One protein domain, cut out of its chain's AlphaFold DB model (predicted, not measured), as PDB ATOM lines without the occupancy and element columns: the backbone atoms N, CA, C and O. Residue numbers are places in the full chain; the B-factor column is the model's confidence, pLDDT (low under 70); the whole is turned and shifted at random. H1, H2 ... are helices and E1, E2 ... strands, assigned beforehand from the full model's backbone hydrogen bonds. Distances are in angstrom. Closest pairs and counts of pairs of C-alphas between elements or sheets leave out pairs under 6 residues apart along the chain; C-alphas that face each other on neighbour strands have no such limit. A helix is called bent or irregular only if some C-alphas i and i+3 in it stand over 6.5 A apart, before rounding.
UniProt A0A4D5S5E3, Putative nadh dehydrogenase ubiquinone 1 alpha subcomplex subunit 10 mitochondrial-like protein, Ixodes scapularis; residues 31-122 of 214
ATOM      1  N   HIS A  31     170.803 170.408 137.529       93.50
ATOM      2  CA  HIS A  31     169.747 170.616 138.531       93.50
ATOM      3  C   HIS A  31     169.991 169.803 139.806       93.50
ATOM      4  O   HIS A  31     169.747 170.270 140.915       93.50
ATOM      5  N   LEU A  32     170.500 168.586 139.620       95.31
ATOM      6  CA  LEU A  32     170.720 167.592 140.656       95.31
ATOM      7  C   LEU A  32     172.095 166.956 140.463       95.31
ATOM      8  O   LEU A  32     172.463 166.573 139.349       95.31
ATOM      9  N   VAL A  33     172.827 166.799 141.558       95.88
ATOM     10  CA  VAL A  33     174.060 166.023 141.642       95.88
ATOM     11  C   VAL A  33     173.843 164.878 142.617       95.88
ATOM     12  O   VAL A  33     173.429 165.085 143.754       95.88
ATOM     13  N   ILE A  34     174.156 163.666 142.172       95.44
ATOM     14  CA  ILE A  34     174.114 162.463 143.000       95.44
ATOM     15  C   ILE A  34     175.557 162.031 143.240       95.44
ATOM     16  O   ILE A  34     176.260 161.658 142.299       95.44
ATOM     17  N   TYR A  35     176.012 162.113 144.488       95.06
ATOM     18  CA  TYR A  35     177.341 161.666 144.889       95.06
ATOM     19  C   TYR A  35     177.263 160.305 145.572       95.06
ATOM     20  O   TYR A  35     176.601 160.147 146.598       95.06
ATOM     21  N   LEU A  36     177.972 159.334 144.998       94.81
ATOM     22  CA  LEU A  36     178.088 157.977 145.520       94.81
ATOM     23  C   LEU A  36     179.435 157.845 146.233       94.81
ATOM     24  O   LEU A  36     180.475 157.734 145.582       94.81
ATOM     25  N   ASP A  37     179.417 157.892 147.560       94.38
ATOM     26  CA  ASP A  37     180.621 157.830 148.382       94.38
ATOM     27  C   ASP A  37     181.046 156.376 148.596       94.38
ATOM     28  O   ASP A  37     180.280 155.566 149.102       94.38
ATOM     29  N   ALA A  38     182.266 156.018 148.210       94.50
ATOM     30  CA  ALA A  38     182.796 154.680 148.441       94.50
ATOM     31  C   ALA A  38     184.294 154.758 148.746       94.50
ATOM     32  O   ALA A  38     185.036 155.432 148.028       94.50
ATOM     33  N   PRO A  39     184.779 154.040 149.771       94.69
ATOM     34  CA  PRO A  39     186.168 154.143 150.175       94.69
ATOM     35  C   PRO A  39     187.092 153.456 149.157       94.69
ATOM     36  O   PRO A  39     186.764 152.421 148.565       94.69
ATOM     37  N   SER A  40     188.292 154.007 148.967       94.81
ATOM     38  CA  SER A  40     189.231 153.578 147.919       94.81
ATOM     39  C   SER A  40     189.643 152.108 147.999       94.81
ATOM     40  O   SER A  40     189.948 151.494 146.979       94.81
ATOM     41  N   ASN A  41     189.639 151.504 149.192       93.94
ATOM     42  CA  ASN A  41     189.892 150.069 149.363       93.94
ATOM     43  C   ASN A  41     188.820 149.213 148.669       93.94
ATOM     44  O   ASN A  41     189.160 148.260 147.966       93.94
ATOM     45  N   VAL A  42     187.547 149.581 148.825       94.69
ATOM     46  CA  VAL A  42     186.413 148.915 148.176       94.69
ATOM     47  C   VAL A  42     186.459 149.159 146.671       94.69
ATOM     48  O   VAL A  42     186.273 148.225 145.893       94.69
ATOM     49  N   LEU A  43     186.786 150.380 146.239       93.88
ATOM     50  CA  LEU A  43     186.935 150.697 144.816       93.88
ATOM     51  C   LEU A  43     188.034 149.863 144.147       93.88
ATOM     52  O   LEU A  43     187.804 149.291 143.083       93.88
ATOM     53  N   LEU A  44     189.202 149.723 144.778       94.00
ATOM     54  CA  LEU A  44     190.290 148.891 144.255       94.00
ATOM     55  C   LEU A  44     189.911 147.414 144.165       94.00
ATOM     56  O   LEU A  44     190.302 146.744 143.209       94.00
ATOM     57  N   GLN A  45     189.163 146.900 145.141       94.19
ATOM     58  CA  GLN A  45     188.643 145.539 145.079       94.19
ATOM     59  C   GLN A  45     187.696 145.375 143.882       94.19
ATOM     60  O   GLN A  45     187.908 144.483 143.063       94.19
ATOM     61  N   ARG A  46     186.730 146.285 143.714       93.56
ATOM     62  CA  ARG A  46     185.777 146.267 142.591       93.56
ATOM     63  C   ARG A  46     186.469 146.383 141.228       93.56
ATOM     64  O   ARG A  46     186.078 145.701 140.286       93.56
ATOM     65  N   ILE A  47     187.521 147.200 141.109       93.69
ATOM     66  CA  ILE A  47     188.325 147.310 139.875       93.69
ATOM     67  C   ILE A  47     188.995 145.969 139.544       93.69
ATOM     68  O   ILE A  47     188.981 145.540 138.389       93.69
ATOM     69  N   LYS A  48     189.548 145.279 140.551       93.38
ATOM     70  CA  LYS A  48     190.143 143.945 140.374       93.38
ATOM     71  C   LYS A  48     189.102 142.905 139.971       93.38
ATOM     72  O   LYS A  48     189.363 142.123 139.065       93.38
ATOM     73  N   GLU A  49     187.930 142.921 140.601       95.25
ATOM     74  CA  GLU A  49     186.815 142.018 140.289       95.25
ATOM     75  C   GLU A  49     186.276 142.231 138.867       95.25
ATOM     76  O   GLU A  49     186.007 141.262 138.160       95.25
ATOM     77  N   ARG A  50     186.193 143.489 138.407       94.50
ATOM     78  CA  ARG A  50     185.796 143.840 137.032       94.50
ATOM     79  C   ARG A  50     186.791 143.334 135.977       94.50
ATOM     80  O   ARG A  50     186.412 143.149 134.824       94.50
ATOM     81  N   ASN A  51     188.044 143.103 136.374       94.19
ATOM     82  CA  ASN A  51     189.102 142.458 135.592       94.19
ATOM     83  C   ASN A  51     189.337 143.055 134.189       94.19
ATOM     84  O   ASN A  51     189.576 142.340 133.214       94.19
ATOM     85  N   ILE A  52     189.283 144.384 134.077       95.62
ATOM     86  CA  ILE A  52     189.617 145.082 132.832       95.62
ATOM     87  C   ILE A  52     191.147 145.212 132.742       95.62
ATOM     88  O   ILE A  52     191.745 145.861 133.607       95.62
ATOM     89  N   PRO A  53     191.809 144.645 131.708       94.56
ATOM     90  CA  PRO A  53     193.267 144.497 131.695       94.56
ATOM     91  C   PRO A  53     194.043 145.800 131.901       94.56
ATOM     92  O   PRO A  53     194.987 145.841 132.684       94.56
ATOM     93  N   TYR A  54     193.627 146.882 131.241       92.62
ATOM     94  CA  TYR A  54     194.313 148.174 131.315       92.62
ATOM     95  C   TYR A  54     194.036 148.950 132.611       92.62
ATOM     96  O   TYR A  54     194.794 149.859 132.938       92.62
ATOM     97  N   GLU A  55     192.988 148.607 133.363       91.88
ATOM     98  CA  GLU A  55     192.716 149.212 134.671       91.88
ATOM     99  C   GLU A  55     193.497 148.497 135.768       91.88
ATOM    100  O   GLU A  55     194.180 149.138 136.562       91.88
ATOM    101  N   VAL A  56     193.454 147.160 135.768       91.75
ATOM    102  CA  VAL A  56     194.138 146.327 136.767       91.75
ATOM    103  C   VAL A  56     195.657 146.450 136.652       91.75
ATOM    104  O   VAL A  56     196.354 146.452 137.663       91.75
ATOM    105  N   GLN A  57     196.181 146.580 135.430       90.62
ATOM    106  CA  GLN A  57     197.615 146.755 135.175       90.62
ATOM    107  C   GLN A  57     198.045 148.232 135.167       90.62
ATOM    108  O   GLN A  57     199.201 148.538 134.856       90.62
ATOM    109  N   SER A  58     197.137 149.162 135.481       90.19
ATOM    110  CA  SER A  58     197.439 150.590 135.464       90.19
ATOM    111  C   SER A  58     198.464 150.949 136.534       90.19
ATOM    112  O   SER A  58     198.304 150.641 137.712       90.19
ATOM    113  N   LYS A  59     199.502 151.687 136.132       88.50
ATOM    114  CA  LYS A  59     200.493 152.258 137.058       88.50
ATOM    115  C   LYS A  59     199.968 153.484 137.815       88.50
ATOM    116  O   LYS A  59     200.633 153.943 138.736       88.50
ATOM    117  N   VAL A  60     198.829 154.037 137.389       85.62
ATOM    118  CA  VAL A  60     198.282 155.312 137.886       85.62
ATOM    119  C   VAL A  60     197.110 155.096 138.841       85.62
ATOM    120  O   VAL A  60     196.939 155.881 139.766       85.62
ATOM    121  N   LEU A  61     196.322 154.030 138.660       87.94
ATOM    122  CA  LEU A  61     195.167 153.720 139.514       87.94
ATOM    123  C   LEU A  61     195.602 153.092 140.849       87.94
ATOM    124  O   LEU A  61     195.281 151.945 141.155       87.94
ATOM    125  N   THR A  62     196.367 153.843 141.639       93.12
ATOM    126  CA  THR A  62     196.782 153.452 142.991       93.12
ATOM    127  C   THR A  62     195.766 153.912 144.034       93.12
ATOM    128  O   THR A  62     194.876 154.719 143.755       93.12
ATOM    129  N   LYS A  63     195.900 153.413 145.268       93.69
ATOM    130  CA  LYS A  63     195.040 153.824 146.384       93.69
ATOM    131  C   LYS A  63     195.152 155.323 146.651       93.69
ATOM    132  O   LYS A  63     194.142 155.988 146.831       93.69
ATOM    133  N   GLU A  64     196.372 155.843 146.630       94.50
ATOM    134  CA  GLU A  64     196.685 157.245 146.905       94.50
ATOM    135  C   GLU A  64     196.056 158.163 145.855       94.50
ATOM    136  O   GLU A  64     195.547 159.227 146.192       94.50
ATOM    137  N   TYR A  65     196.048 157.733 144.591       93.69
ATOM    138  CA  TYR A  65     195.391 158.470 143.516       93.69
ATOM    139  C   TYR A  65     193.871 158.547 143.716       93.69
ATOM    140  O   TYR A  65     193.285 159.616 143.558       93.69
ATOM    141  N   LEU A  66     193.235 157.437 144.101       94.69
ATOM    142  CA  LEU A  66     191.796 157.402 144.381       94.69
ATOM    143  C   LEU A  66     191.426 158.210 145.634       94.69
ATOM    144  O   LEU A  66     190.458 158.966 145.597       94.69
ATOM    145  N   ASP A  67     192.228 158.112 146.699       95.62
ATOM    146  CA  ASP A  67     192.057 158.908 147.922       95.62
ATOM    147  C   ASP A  67     192.151 160.414 147.617       95.62
ATOM    148  O   ASP A  67     191.380 161.218 148.142       95.62
ATOM    149  N   GLU A  68     193.073 160.809 146.736       95.31
ATOM    150  CA  GLU A  68     193.231 162.202 146.322       95.31
ATOM    151  C   GLU A  68     192.060 162.690 145.456       95.31
ATOM    152  O   GLU A  68     191.607 163.824 145.629       95.31
ATOM    153  N   ILE A  69     191.522 161.840 144.570       94.50
ATOM    154  CA  ILE A  69     190.293 162.149 143.824       94.50
ATOM    155  C   ILE A  69     189.137 162.393 144.794       94.50
ATOM    156  O   ILE A  69     188.502 163.442 144.696       94.50
ATOM    157  N   ASP A  70     188.890 161.478 145.736       94.06
ATOM    158  CA  ASP A  70     187.811 161.606 146.726       94.06
ATOM    159  C   ASP A  70     187.958 162.897 147.546       94.06
ATOM    160  O   ASP A  70     187.020 163.694 147.675       94.06
ATOM    161  N   ARG A  71     189.180 163.177 148.014       95.62
ATOM    162  CA  ARG A  71     189.498 164.400 148.755       95.62
ATOM    163  C   ARG A  71     189.185 165.656 147.941       95.62
ATOM    164  O   ARG A  71     188.538 166.569 148.460       95.62
ATOM    165  N   LEU A  72     189.640 165.732 146.690       94.88
ATOM    166  CA  LEU A  72     189.416 166.894 145.824       94.88
ATOM    167  C   LEU A  72     187.939 167.049 145.447       94.88
ATOM    168  O   LEU A  72     187.441 168.178 145.414       94.88
ATOM    169  N   TYR A  73     187.220 165.948 145.230       94.56
ATOM    170  CA  TYR A  73     185.790 165.977 144.933       94.56
ATOM    171  C   TYR A  73     184.997 166.558 146.105       94.56
ATOM    172  O   TYR A  73     184.250 167.523 145.929       94.56
ATOM    173  N   LYS A  74     185.229 166.053 147.322       93.75
ATOM    174  CA  LYS A  74     184.557 166.518 148.544       93.75
ATOM    175  C   LYS A  74     184.920 167.958 148.906       93.75
ATOM    176  O   LYS A  74     184.048 168.751 149.259       93.75
ATOM    177  N   GLN A  75     186.201 168.320 148.824       94.25
ATOM    178  CA  GLN A  75     186.669 169.638 149.270       94.25
ATOM    179  C   GLN A  75     186.411 170.753 148.256       94.25
ATOM    180  O   GLN A  75     186.087 171.870 148.664       94.25
ATOM    181  N   SER A  76     186.570 170.471 146.961       92.38
ATOM    182  CA  SER A  76     186.463 171.472 145.900       92.38
ATOM    183  C   SER A  76     185.118 171.390 145.186       92.38
ATOM    184  O   SER A  76     184.340 172.340 145.252       92.38
ATOM    185  N   TYR A  77     184.817 170.259 144.543       92.06
ATOM    186  CA  TYR A  77     183.660 170.161 143.654       92.06
ATOM    187  C   TYR A  77     182.324 170.222 144.406       92.06
ATOM    188  O   TYR A  77     181.535 171.130 144.147       92.06
ATOM    189  N   LEU A  78     182.096 169.340 145.386       93.81
ATOM    190  CA  LEU A  78     180.838 169.301 146.146       93.81
ATOM    191  C   LEU A  78     180.568 170.617 146.884       93.81
ATOM    192  O   LEU A  78     179.433 171.083 146.936       93.81
ATOM    193  N   ARG A  79     181.623 171.265 147.391       92.00
ATOM    194  CA  ARG A  79     181.517 172.600 147.989       92.00
ATOM    195  C   ARG A  79     181.080 173.649 146.968       92.00
ATOM    196  O   ARG A  79     180.255 174.485 147.299       92.00
ATOM    197  N   SER A  80     181.640 173.614 145.758       89.94
ATOM    198  CA  SER A  80     181.334 174.594 144.708       89.94
ATOM    199  C   SER A  80     179.935 174.443 144.106       89.94
ATOM    200  O   SER A  80     179.375 175.426 143.632       89.94
ATOM    201  N   ILE A  81     179.379 173.227 144.106       90.94
ATOM    202  CA  ILE A  81     178.100 172.938 143.446       90.94
ATOM    203  C   ILE A  81     176.894 173.041 144.382       90.94
ATOM    204  O   ILE A  81     175.789 173.280 143.909       90.94
ATOM    205  N   ARG A  82     177.111 172.933 145.699       88.62
ATOM    206  CA  ARG A  82     176.064 173.001 146.731       88.62
ATOM    207  C   ARG A  82     175.174 174.239 146.632       88.62
ATOM    208  O   ARG A  82     174.005 174.169 146.986       88.62
ATOM    209  N   ASP A  83     175.727 175.359 146.176       86.44
ATOM    210  CA  ASP A  83     174.980 176.613 146.085       86.44
ATOM    211  C   ASP A  83     174.141 176.710 144.800       86.44
ATOM    212  O   ASP A  83     173.231 177.529 144.739       86.44
ATOM    213  N   ASN A  84     174.421 175.884 143.786       89.44
ATOM    214  CA  ASN A  84     173.793 175.971 142.463       89.44
ATOM    215  C   ASN A  84     172.861 174.795 142.145       89.44
ATOM    216  O   ASN A  84     171.939 174.963 141.350       89.44
ATOM    217  N   SER A  85     173.094 173.628 142.744       93.62
ATOM    218  CA  SER A  85     172.407 172.375 142.422       93.62
ATOM    219  C   SER A  85     171.963 171.665 143.688       93.62
ATOM    220  O   SER A  85     172.652 171.727 144.707       93.62
ATOM    221  N   GLU A  86     170.868 170.914 143.597       94.69
ATOM    222  CA  GLU A  86     170.515 169.993 144.669       94.69
ATOM    223  C   GLU A  86     171.515 168.842 144.744       94.69
ATOM    224  O   GLU A  86     171.998 168.358 143.717       94.69
ATOM    225  N   LEU A  87     171.852 168.420 145.961       94.75
ATOM    226  CA  LEU A  87     172.889 167.420 146.204       94.75
ATOM    227  C   LEU A  87     172.341 166.268 147.045       94.75
ATOM    228  O   LEU A  87     172.025 166.447 148.220       94.75
ATOM    229  N   LEU A  88     172.328 165.072 146.460       95.06
ATOM    230  CA  LEU A  88     172.056 163.822 147.163       95.06
ATOM    231  C   LEU A  88     173.366 163.075 147.412       95.06
ATOM    232  O   LEU A  88     174.183 162.906 146.504       95.06
ATOM    233  N   LEU A  89     173.568 162.646 148.655       93.81
ATOM    234  CA  LEU A  89     174.777 161.972 149.112       93.81
ATOM    235  C   LEU A  89     174.423 160.576 149.622       93.81
ATOM    236  O   LEU A  89     173.696 160.454 150.607       93.81
ATOM    237  N   TYR A  90     174.986 159.546 148.996       94.31
ATOM    238  CA  TYR A  90     174.765 158.154 149.378       94.31
ATOM    239  C   TYR A  90     176.070 157.477 149.770       94.31
ATOM    240  O   TYR A  90     177.075 157.616 149.075       94.31
ATOM    241  N   ASP A  91     176.037 156.690 150.846       92.75
ATOM    242  CA  ASP A  91     177.078 155.698 151.102       92.75
ATOM    243  C   ASP A  91     176.887 154.521 150.136       92.75
ATOM    244  O   ASP A  91     175.872 153.827 150.152       92.75
ATOM    245  N   TRP A  92     177.875 154.324 149.273       92.69
ATOM    246  CA  TRP A  92     177.942 153.299 148.236       92.69
ATOM    247  C   TRP A  92     179.030 152.251 148.524       92.69
ATOM    248  O   TRP A  92     179.545 151.571 147.616       92.69
ATOM    249  N   THR A  93     179.402 152.118 149.801       91.69
ATOM    250  CA  THR A  93     180.282 151.063 150.318       91.69
ATOM    251  C   THR A  93     179.682 149.673 150.073       91.69
ATOM    252  O   THR A  93     180.339 148.858 149.415       91.69
ATOM    253  N   PRO A  94     178.441 149.368 150.497       89.19
ATOM    254  CA  PRO A  94     177.635 148.336 149.856       89.19
ATOM    255  C   PRO A  94     177.044 148.880 148.548       89.19
ATOM    256  O   PRO A  94     176.846 150.082 148.394       89.19
ATOM    257  N   ILE A  95     176.768 148.006 147.579       84.06
ATOM    258  CA  ILE A  95     175.971 148.421 146.417       84.06
ATOM    259  C   ILE A  95     174.565 148.725 146.944       84.06
ATOM    260  O   ILE A  95     173.918 147.831 147.485       84.06
ATOM    261  N   GLY A  96     174.156 149.992 146.855       79.75
ATOM    262  CA  GLY A  96     172.873 150.464 147.367       79.75
ATOM    263  C   GLY A  96     171.687 150.056 146.494       79.75
ATOM    264  O   GLY A  96     171.844 149.628 145.347       79.75
ATOM    265  N   GLU A  97     170.488 150.212 147.048       87.69
ATOM    266  CA  GLU A  97     169.229 150.000 146.336       87.69
ATOM    267  C   GLU A  97     168.900 151.227 145.483       87.69
ATOM    268  O   GLU A  97     168.821 152.347 145.986       87.69
ATOM    269  N   PHE A  98     168.710 151.019 144.179       90.38
ATOM    270  CA  PHE A  98     168.425 152.115 143.252       90.38
ATOM    271  C   PHE A  98     167.056 152.763 143.511       90.38
ATOM    272  O   PHE A  98     166.912 153.957 143.269       90.38
ATOM    273  N   GLU A  99     166.087 152.003 144.034       92.12
ATOM    274  CA  GLU A  99     164.730 152.491 144.310       92.12
ATOM    275  C   GLU A  99     164.735 153.627 145.335       92.12
ATOM    276  O   GLU A  99     164.052 154.625 145.149       92.12
ATOM    277  N   LEU A 100     165.596 153.552 146.355       91.69
ATOM    278  CA  LEU A 100     165.738 154.630 147.339       91.69
ATOM    279  C   LEU A 100     166.227 155.933 146.695       91.69
ATOM    280  O   LEU A 100     165.780 157.016 147.060       91.69
ATOM    281  N   VAL A 101     167.136 155.828 145.721       93.88
ATOM    282  CA  VAL A 101     167.643 156.997 144.996       93.88
ATOM    283  C   VAL A 101     166.537 157.608 144.137       93.88
ATOM    284  O   VAL A 101     166.422 158.827 144.071       93.88
ATOM    285  N   VAL A 102     165.712 156.779 143.497       95.19
ATOM    286  CA  VAL A 102     164.567 157.242 142.702       95.19
ATOM    287  C   VAL A 102     163.523 157.915 143.594       95.19
ATOM    288  O   VAL A 102     163.135 159.042 143.301       95.19
ATOM    289  N   ASP A 103     163.153 157.293 144.713       95.81
ATOM    290  CA  ASP A 103     162.207 157.847 145.688       95.81
ATOM    291  C   ASP A 103     162.644 159.231 146.194       95.81
ATOM    292  O   ASP A 103     161.829 160.147 146.321       95.81
ATOM    293  N   ASP A 104     163.934 159.408 146.487       95.88
ATOM    294  CA  ASP A 104     164.471 160.697 146.922       95.88
ATOM    295  C   ASP A 104     164.446 161.740 145.799       95.88
ATOM    296  O   ASP A 104     164.146 162.903 146.063       95.88
ATOM    297  N   ILE A 105     164.701 161.344 144.547       95.88
ATOM    298  CA  ILE A 105     164.582 162.234 143.382       95.88
ATOM    299  C   ILE A 105     163.135 162.697 143.204       95.88
ATOM    300  O   ILE A 105     162.900 163.884 142.984       95.88
ATOM    301  N   GLU A 106     162.165 161.791 143.326       95.38
ATOM    302  CA  GLU A 106     160.737 162.099 143.178       95.38
ATOM    303  C   GLU A 106     160.217 163.051 144.261       95.38
ATOM    304  O   GLU A 106     159.275 163.811 144.032       95.38
ATOM    305  N   ARG A 107     160.843 163.052 145.441       95.38
ATOM    306  CA  ARG A 107     160.510 163.982 146.529       95.38
ATOM    307  C   ARG A 107     161.002 165.405 146.281       95.38
ATOM    308  O   ARG A 107     160.506 166.327 146.933       95.38
ATOM    309  N   ILE A 108     161.970 165.608 145.388       95.00
ATOM    310  CA  ILE A 108     162.523 166.935 145.111       95.00
ATOM    311  C   ILE A 108     161.561 167.711 144.211       95.00
ATOM    312  O   ILE A 108     161.301 167.341 143.068       95.00
ATOM    313  N   ASN A 109     161.079 168.851 144.706       94.44
ATOM    314  CA  ASN A 109     160.255 169.762 143.922       94.44
ATOM    315  C   ASN A 109     161.118 170.848 143.260       94.44
ATOM    316  O   ASN A 109     161.333 171.918 143.829       94.44
ATOM    317  N   PHE A 110     161.593 170.580 142.040       92.31
ATOM    318  CA  PHE A 110     162.385 171.547 141.273       92.31
ATOM    319  C   PHE A 110     161.596 172.796 140.866       92.31
ATOM    320  O   PHE A 110     162.192 173.865 140.770       92.31
ATOM    321  N   GLU A 111     160.279 172.699 140.661       90.88
ATOM    322  CA  GLU A 111     159.447 173.858 140.305       90.88
ATOM    323  C   GLU A 111     159.465 174.895 141.430       90.88
ATOM    324  O   GLU A 111     159.758 176.064 141.195       90.88
ATOM    325  N   ALA A 112     159.297 174.449 142.678       90.50
ATOM    326  CA  ALA A 112     159.379 175.328 143.843       90.50
ATOM    327  C   ALA A 112     160.758 176.003 143.986       90.50
ATOM    328  O   ALA A 112     160.840 177.172 144.360       90.50
ATOM    329  N   LEU A 113     161.846 175.289 143.666       89.50
ATOM    330  CA  LEU A 113     163.208 175.844 143.691       89.50
ATOM    331  C   LEU A 113     163.437 176.890 142.591       89.50
ATOM    332  O   LEU A 113     164.177 177.859 142.788       89.50
ATOM    333  N   MET A 114     162.814 176.686 141.430       86.81
ATOM    334  CA  MET A 114     162.855 177.602 140.291       86.81
ATOM    335  C   MET A 114     162.024 178.862 140.536       86.81
ATOM    336  O   MET A 114     162.465 179.951 140.162       86.81
ATOM    337  N   ASP A 115     160.881 178.720 141.204       88.81
ATOM    338  CA  ASP A 115     159.964 179.817 141.516       88.81
ATOM    339  C   ASP A 115     160.463 180.724 142.649       88.81
ATOM    340  O   ASP A 115     160.036 181.876 142.725       88.81
ATOM    341  N   ASP A 116     161.378 180.255 143.506       88.50
ATOM    342  CA  ASP A 116     161.997 181.074 144.555       88.50
ATOM    343  C   ASP A 116     162.930 182.149 143.950       88.50
ATOM    344  O   ASP A 116     164.042 181.830 143.512       88.50
ATOM    345  N   PRO A 117     162.567 183.448 143.964       81.31
ATOM    346  CA  PRO A 117     163.371 184.489 143.324       81.31
ATOM    347  C   PRO A 117     164.668 184.810 144.079       81.31
ATOM    348  O   PRO A 117     165.579 185.409 143.504       81.31
ATOM    349  N   TYR A 118     164.751 184.452 145.364       83.88
ATOM    350  CA  TYR A 118     165.877 184.776 146.245       83.88
ATOM    351  C   TYR A 118     166.753 183.559 146.566       83.88
ATOM    352  O   TYR A 118     167.864 183.725 147.074       83.88
ATOM    353  N   GLY A 119     166.277 182.355 146.247       85.44
ATOM    354  CA  GLY A 119     166.992 181.104 146.460       85.44
ATOM    355  C   GLY A 119     168.296 181.026 145.655       85.44
ATOM    356  O   GLY A 119     168.287 181.310 144.450       85.44
ATOM    357  N   PRO A 120     169.419 180.615 146.280       87.19
ATOM    358  CA  PRO A 120     170.709 180.494 145.598       87.19
ATOM    359  C   PRO A 120     170.713 179.368 144.552       87.19
ATOM    360  O   PRO A 120     171.375 179.489 143.522       87.19
ATOM    361  N   LEU A 121     169.917 178.321 144.786       90.38
ATOM    362  CA  LEU A 121     169.815 177.147 143.929       90.38
ATOM    363  C   LEU A 121     169.218 177.485 142.560       90.38
ATOM    364  O   LEU A 121     168.339 178.343 142.429       90.38
ATOM    365  N   LEU A 122     169.700 176.775 141.536       89.31
ATOM    366  CA  LEU A 122     169.240 176.853 140.150       89.31
ATOM    367  C   LEU A 122     169.271 178.268 139.554       89.31
ATOM    368  O   LEU A 122     168.582 178.555 138.576       89.31
TER     369      LEU A 122
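This is residues 31 to 122 of the 214 residues of the protein "Putative nadh dehydrogenase ubiquinone 1 alpha subcomplex subunit 10 mitochondrial-like protein" of Ixodes scapularis (UniProt A0A4D5S5E3). A pair of parallel strands, E1 and E2, forms a small sheet in the middle of an elongated, loosely built model, between the long helix H3 on one side and the shorter helix H4 on the other. H1 and H2 make one end of the long axis and H5, followed by the tail of residues 116 to 122, makes the other, while residues 49 to 54 stick out free. The printed part has 92 residues, with five named helices and two named strands in the order E1, H1, H2, H3, E2, H4, H5, and its class is mostly helix. The whole is loose, with a radius of gyration of the C-alphas of 16.8 A, and spans 51 by 29 by 18 A.

E1, residues 32 to 37, and E2, residues 86 to 91, are parallel neighbours with 18 degrees between their directions. N 35 and O 88 are 2.8 A apart and N 88 and O 33 are 2.9 A apart, both within hydrogen-bond range. H3, residues 63 to 81, and E1 are near each other, with 8 pairs of C-alphas within 10 A. H4, residues 98 to 107, and E2 are near each other, with 7 such pairs, while H3 and H4 are apart. H1, residues 40 to 50, touches H3, which meets it with residues 63 to 67 alone; the closest C-alphas, of Ser 40 and Leu 66, are 5.8 A apart. These two helices run opposite ways at a steep tilt of 67 degrees, only just short of about perpendicular. H2, residues 53 to 56, and H1 touch only at the corner by their link, and only just, with 3 pairs of C-alphas within 8 A; the closest, of Lys 48 and Val 56, are 5.9 A apart. H5, residues 110 to 115, touches no helix and is apart from E1 and E2. E1, then H1, H2 and H3, then E2 form a strand-helix-strand unit, two parallel neighbour strands with helices between them along the chain. Every O i to N i+4 pair is within hydrogen-bond range in H1, H4 and H5, against 13 of 15 in H3; H2 is too short for such a pair, and its one O i to N i+3 pair is not within range.

E1 begins at C-alpha 32, (170.720, 167.592, 140.656), and is 15.9 A long; E2 is 17.0 A. H3 is 25.7 A long, has a kink of 27 degrees near residue 74 and is irregular, but only just: C-alphas 75 and 78 are 6.6 A apart. H1 is 15.0 A long, H4 14.6 A, H5 8.6 A and H2 5.5 A. H5 ends at C-alpha 115, (159.964, 179.817, 141.516).

The C-alphas farthest apart are those of Gln 57 and Pro 117, 51.6 A, while those of His 31 and Leu 122, the first and last printed, are 6.5 A apart. The printed part has no cut and no long link. The mean pLDDT of the printed part is 92.3, and no printed residue is under 70.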